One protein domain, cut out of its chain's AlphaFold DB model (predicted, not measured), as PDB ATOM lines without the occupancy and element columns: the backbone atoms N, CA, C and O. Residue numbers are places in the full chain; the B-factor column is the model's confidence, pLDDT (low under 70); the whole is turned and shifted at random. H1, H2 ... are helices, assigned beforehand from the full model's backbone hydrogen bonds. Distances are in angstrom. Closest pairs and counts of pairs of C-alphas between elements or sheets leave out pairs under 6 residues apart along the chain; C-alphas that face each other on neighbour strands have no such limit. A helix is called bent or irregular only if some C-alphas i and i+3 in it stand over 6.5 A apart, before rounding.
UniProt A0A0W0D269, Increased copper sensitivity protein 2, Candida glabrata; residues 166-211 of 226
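What this domain is: This is residues 166 to 211 of the 226 residues of the protein "Increased copper sensitivity protein 2" of Candida glabrata (UniProt A0A0W0D269). A straight helical arm, H1, sticks out with its residues 166 to 178 from a small body, in which a short helix, H2, is joined to H1 by a short link and the long tail, residues 195 to 211, folds back past H2 and runs on beyond it. The printed part has 46 residues with two named helices, H1 then H2, and no named strand. The class is all helix, though the two helices hold 22 of the 46 residues, under half. The whole is only just loose, close to extended, with a radius of gyration of the C-alphas of 13.9 A, and elongated, spanning 40 by 25 by 16 A.

How they stand to each other: H1, residues 166 to 180, is the longest helix, and its residues 166 to 178 stand free. H2, residues 188 to 194, follows after a short link of 7 residues. H1 and H2 are apart, with no C-alpha of the one within 8 A of the other. In both helices every O i to N i+4 pair is within hydrogen-bond range. Neither helix is bent.

Where its parts are: H1 has 15 residues and measures 20.7 A from C-alpha 166 at (169.089, 192.336, 233.424) to C-alpha 180 at (159.672, 177.601, 222.328). H2, 7 residues, measures 10.1 A from its first to its last C-alpha and ends with C-alpha 194 at (148.897, 174.730, 218.993). Residues 195 to 211 hold no named element; their C-alphas lie 7 to 22 A from the mean of all C-alphas.

The domain as a whole: The C-alphas of Thr 167 and Pro 211, the two farthest apart, are 41.2 A apart. Without residues 166 to 178 the body spans 30 by 22 by 10 A. The printed part has no cut. Its mean pLDDT is 74.2; residues 179 to 186 and 205 to 211 are under 70.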
ATOM      1  N   GLU A 166     168.980 193.748 233.082       78.81
ATOM      2  CA  GLU A 166     169.089 192.336 233.424       78.81
ATOM      3  C   GLU A 166     167.730 191.659 233.654       78.81
ATOM      4  O   GLU A 166     167.503 190.552 233.161       78.81
ATOM      5  N   THR A 167     166.798 192.313 234.359       76.56
ATOM      6  CA  THR A 167     165.442 191.770 234.539       76.56
ATOM      7  C   THR A 167     164.689 191.743 233.218       76.56
ATOM      8  O   THR A 167     164.048 190.746 232.910       76.56
ATOM      9  N   THR A 168     164.861 192.770 232.386       79.81
ATOM     10  CA  THR A 168     164.257 192.831 231.046       79.81
ATOM     11  C   THR A 168     164.741 191.673 230.170       79.81
ATOM     12  O   THR A 168     163.943 190.986 229.529       79.81
ATOM     13  N   ILE A 169     166.046 191.388 230.188       80.69
ATOM     14  CA  ILE A 169     166.640 190.261 229.459       80.69
ATOM     15  C   ILE A 169     166.129 188.925 230.009       80.69
ATOM     16  O   ILE A 169     165.801 188.030 229.230       80.69
ATOM     17  N   ARG A 170     166.057 188.770 231.335       82.38
ATOM     18  CA  ARG A 170     165.559 187.549 231.985       82.38
ATOM     19  C   ARG A 170     164.098 187.275 231.622       82.38
ATOM     20  O   ARG A 170     163.778 186.151 231.241       82.38
ATOM     21  N   ASP A 171     163.252 188.296 231.667       80.44
ATOM     22  CA  ASP A 171     161.832 188.189 231.328       80.44
ATOM     23  C   ASP A 171     161.642 187.853 229.848       80.44
ATOM     24  O   ASP A 171     160.873 186.954 229.507       80.44
ATOM     25  N   THR A 172     162.414 188.500 228.972       81.38
ATOM     26  CA  THR A 172     162.396 188.217 227.530       81.38
ATOM     27  C   THR A 172     162.829 186.778 227.243       81.38
ATOM     28  O   THR A 172     162.189 186.072 226.464       81.38
ATOM     29  N   LYS A 173     163.882 186.294 227.914       81.19
ATOM     30  CA  LYS A 173     164.341 184.901 227.797       81.19
ATOM     31  C   LYS A 173     163.289 183.906 228.279       81.19
ATOM     32  O   LYS A 173     163.102 182.876 227.640       81.19
ATOM     33  N   GLU A 174     162.591 184.201 229.370       76.31
ATOM     34  CA  GLU A 174     161.528 183.333 229.885       76.31
ATOM     35  C   GLU A 174     160.297 183.322 228.967       76.31
ATOM     36  O   GLU A 174     159.700 182.266 228.760       76.31
ATOM     37  N   GLN A 175     159.939 184.454 228.357       77.81
ATOM     38  CA  GLN A 175     158.886 184.509 227.339       77.81
ATOM     39  C   GLN A 175     159.258 183.683 226.104       77.81
ATOM     40  O   GLN A 175     158.468 182.851 225.659       77.81
ATOM     41  N   LEU A 176     160.486 183.842 225.599       78.50
ATOM     42  CA  LEU A 176     161.002 183.031 224.495       78.50
ATOM     43  C   LEU A 176     161.007 181.546 224.848       78.50
ATOM     44  O   LEU A 176     160.568 180.742 224.033       78.50
ATOM     45  N   ARG A 177     161.435 181.180 226.065       79.19
ATOM     46  CA  ARG A 177     161.399 179.800 226.563       79.19
ATOM     47  C   ARG A 177     159.976 179.246 226.560       79.19
ATOM     48  O   ARG A 177     159.765 178.138 226.091       79.19
ATOM     49  N   ARG A 178     158.986 180.000 227.043       70.38
ATOM     50  CA  ARG A 178     157.574 179.570 227.042       70.38
ATOM     51  C   ARG A 178     157.029 179.385 225.630       70.38
ATOM     52  O   ARG A 178     156.341 178.403 225.381       70.38
ATOM     53  N   ASN A 179     157.403 180.271 224.714       65.69
ATOM     54  CA  ASN A 179     156.979 180.204 223.318       65.69
ATOM     55  C   ASN A 179     157.719 179.111 222.528       65.69
ATOM     56  O   ASN A 179     157.176 178.585 221.561       65.69
ATOM     57  N   THR A 180     158.922 178.708 222.952       64.31
ATOM     58  CA  THR A 180     159.672 177.601 222.328       64.31
ATOM     59  C   THR A 180     159.191 176.217 222.761       64.31
ATOM     60  O   THR A 180     159.476 175.247 222.063       64.31
ATOM     61  N   VAL A 181     158.428 176.085 223.858       55.22
ATOM     62  CA  VAL A 181     157.887 174.778 224.292       55.22
ATOM     63  C   VAL A 181     156.860 174.218 223.298       55.22
ATOM     64  O   VAL A 181     156.629 173.012 223.271       55.22
ATOM     65  N   VAL A 182     156.298 175.039 222.410       56.69
ATOM     66  CA  VAL A 182     155.251 174.616 221.468       56.69
ATOM     67  C   VAL A 182     155.832 174.033 220.165       56.69
ATOM     68  O   VAL A 182     155.250 174.139 219.096       56.69
ATOM     69  N   GLY A 183     156.973 173.345 220.260       58.22
ATOM     70  CA  GLY A 183     157.555 172.561 219.172       58.22
ATOM     71  C   GLY A 183     157.989 173.373 217.945       58.22
ATOM     72  O   GLY A 183     157.680 174.547 217.774       58.22
ATOM     73  N   VAL A 184     158.734 172.717 217.058       64.69
ATOM     74  CA  VAL A 184     158.935 173.227 215.700       64.69
ATOM     75  C   VAL A 184     157.612 173.003 214.975       64.69
ATOM     76  O   VAL A 184     157.245 171.859 214.717       64.69
ATOM     77  N   ALA A 185     156.850 174.070 214.749       64.25
ATOM     78  CA  ALA A 185     155.711 174.017 213.845       64.25
ATOM     79  C   ALA A 185     156.250 174.039 212.412       64.25
ATOM     80  O   ALA A 185     157.081 174.884 212.079       64.25
ATOM     81  N   ASN A 186     155.812 173.093 211.586       69.94
ATOM     82  CA  ASN A 186     156.252 172.991 210.194       69.94
ATOM     83  C   ASN A 186     155.478 173.949 209.275       69.94
ATOM     84  O   ASN A 186     155.901 174.175 208.148       69.94
ATOM     85  N   SER A 187     154.367 174.500 209.771       76.00
ATOM     86  CA  SER A 187     153.488 175.442 209.080       76.00
ATOM     87  C   SER A 187     152.959 176.493 210.061       76.00
ATOM     88  O   SER A 187     152.773 176.218 211.254       76.00
ATOM     89  N   LEU A 188     152.680 177.701 209.565       77.88
ATOM     90  CA  LEU A 188     152.067 178.783 210.350       77.88
ATOM     91  C   LEU A 188     150.679 178.399 210.885       77.88
ATOM     92  O   LEU A 188     150.306 178.815 211.984       77.88
ATOM     93  N   THR A 189     149.955 177.553 210.155       80.50
ATOM     94  CA  THR A 189     148.655 177.014 210.575       80.50
ATOM     95  C   THR A 189     148.812 176.114 211.803       80.50
ATOM     96  O   THR A 189     148.126 176.298 212.806       80.50
ATOM     97  N   GLU A 190     149.796 175.208 211.778       80.50
ATOM     98  CA  GLU A 190     150.106 174.303 212.895       80.50
ATOM     99  C   GLU A 190     150.529 175.080 214.153       80.50
ATOM    100  O   GLU A 190     150.146 174.748 215.278       80.50
ATOM    101  N   PHE A 191     151.308 176.150 213.972       81.69
ATOM    102  CA  PHE A 191     151.690 177.041 215.065       81.69
ATOM    103  C   PHE A 191     150.465 177.697 215.708       81.69
ATOM    104  O   PHE A 191     150.348 177.738 216.936       81.69
ATOM    105  N   ALA A 192     149.556 178.215 214.886       83.44
ATOM    106  CA  ALA A 192     148.391 178.933 215.363       83.44
ATOM    107  C   ALA A 192     147.414 178.019 216.118       83.44
ATOM    108  O   ALA A 192     146.966 178.382 217.207       83.44
ATOM    109  N   GLU A 193     147.177 176.804 215.618       81.31
ATOM    110  CA  GLU A 193     146.359 175.793 216.299       81.31
ATOM    111  C   GLU A 193     146.939 175.411 217.665       81.31
ATOM    112  O   GLU A 193     146.236 175.442 218.679       81.31
ATOM    113  N   LYS A 194     148.245 175.114 217.731       80.06
ATOM    114  CA  LYS A 194     148.897 174.730 218.993       80.06
ATOM    115  C   LYS A 194     148.869 175.842 220.044       80.06
ATOM    116  O   LYS A 194     148.799 175.553 221.239       80.06
ATOM    117  N   ASN A 195     148.895 177.100 219.609       79.38
ATOM    118  CA  ASN A 195     148.815 178.266 220.489       79.38
ATOM    119  C   ASN A 195     147.378 178.764 220.716       79.38
ATOM    120  O   ASN A 195     147.194 179.761 221.413       79.38
ATOM    121  N   ARG A 196     146.362 178.065 220.186       82.75
ATOM    122  CA  ARG A 196     144.941 178.443 220.290       82.75
ATOM    123  C   ARG A 196     144.671 179.866 219.784       82.75
ATOM    124  O   ARG A 196     143.897 180.611 220.385       82.75
ATOM    125  N   LEU A 197     145.345 180.252 218.704       80.69
ATOM    126  CA  LEU A 197     145.136 181.529 218.029       80.69
ATOM    127  C   LEU A 197     143.965 181.405 217.051       80.69
ATOM    128  O   LEU A 197     143.842 180.402 216.351       80.69
ATOM    129  N   ASP A 198     143.121 182.434 216.977       83.81
ATOM    130  CA  ASP A 198     142.040 182.477 215.992       83.81
ATOM    131  C   ASP A 198     142.587 182.797 214.592       83.81
ATOM    132  O   ASP A 198     143.190 183.857 214.342       83.81
ATOM    133  N   ILE A 199     142.366 181.843 213.692       83.31
ATOM    134  CA  ILE A 199     142.805 181.855 212.298       83.31
ATOM    135  C   ILE A 199     141.654 181.951 211.297       83.31
ATOM    136  O   ILE A 199     141.898 181.928 210.091       83.31
ATOM    137  N   SER A 200     140.411 182.081 211.767       79.38
ATOM    138  CA  SER A 200     139.251 182.201 210.886       79.38
ATOM    139  C   SER A 200     139.410 183.390 209.930       79.38
ATOM    140  O   SER A 200     139.684 184.515 210.351       79.38
ATOM    141  N   GLY A 201     139.283 183.133 208.625       78.56
ATOM    142  CA  GLY A 201     139.401 184.152 207.575       78.56
ATOM    143  C   GLY A 201     140.826 184.628 207.266       78.56
ATOM    144  O   GLY A 201     140.985 185.562 206.483       78.56
ATOM    145  N   LYS A 202     141.866 184.018 207.851       78.81
ATOM    146  CA  LYS A 202     143.268 184.369 207.582       78.81
ATOM    147  C   LYS A 202     143.903 183.344 206.649       78.81
ATOM    148  O   LYS A 202     143.832 182.145 206.894       78.81
ATOM    149  N   VAL A 203     144.549 183.831 205.593       74.25
ATOM    150  CA  VAL A 203     145.355 183.011 204.682       74.25
ATOM    151  C   VAL A 203     146.811 183.124 205.114       74.25
ATOM    152  O   VAL A 203     147.360 184.226 205.153       74.25
ATOM    153  N   PHE A 204     147.429 181.997 205.457       73.50
ATOM    154  CA  PHE A 204     148.864 181.934 205.720       73.50
ATOM    155  C   PHE A 204     149.582 181.502 204.447       73.50
ATOM    156  O   PHE A 204     149.211 180.500 203.846       73.50
ATOM    157  N   ALA A 205     150.609 182.252 204.049       69.25
ATOM    158  CA  ALA A 205     151.554 181.784 203.045       69.25
ATOM    159  C   ALA A 205     152.469 180.761 203.721       69.25
ATOM    160  O   ALA A 205     153.220 181.118 204.635       69.25
ATOM    161  N   ASP A 206     152.363 179.494 203.328       69.06
ATOM    162  CA  ASP A 206     153.258 178.477 203.858       69.06
ATOM    163  C   ASP A 206     154.635 178.582 203.192       69.06
ATOM    164  O   ASP A 206     154.787 179.120 202.089       69.06
ATOM    165  N   ILE A 207     155.663 178.054 203.854       62.47
ATOM    166  CA  ILE A 207     157.063 178.168 203.398       62.47
ATOM    167  C   ILE A 207     157.257 177.530 202.007       62.47
ATOM    168  O   ILE A 207     158.157 177.914 201.264       62.47
ATOM    169  N   ASN A 208     156.382 176.595 201.632       63.19
ATOM    170  CA  ASN A 208     156.415 175.904 200.344       63.19
ATOM    171  C   ASN A 208     155.712 176.669 199.205       63.19
ATOM    172  O   ASN A 208     155.934 176.329 198.046       63.19
ATOM    173  N   ASP A 209     154.903 177.688 199.513       62.47
ATOM    174  CA  ASP A 209     154.110 178.426 198.514       62.47
ATOM    175  C   ASP A 209     154.817 179.684 197.998       62.47
ATOM    176  O   ASP A 209     154.395 180.287 197.010       62.47
ATOM    177  N   THR A 210     155.905 180.095 198.654       62.31
ATOM    178  CA  THR A 210     156.655 181.283 198.245       62.31
ATOM    179  C   THR A 210     157.864 180.841 197.421       62.31
ATOM    180  O   THR A 210     158.761 180.201 197.976       62.31
ATOM    181  N   PRO A 211     157.937 181.151 196.110       66.69
ATOM    182  CA  PRO A 211     159.149 180.882 195.349       66.69
ATOM    183  C   PRO A 211     160.329 181.605 196.018       66.69
ATOM    184  O   PRO A 211     160.150 182.716 196.530       66.69
TER     185      PRO A 211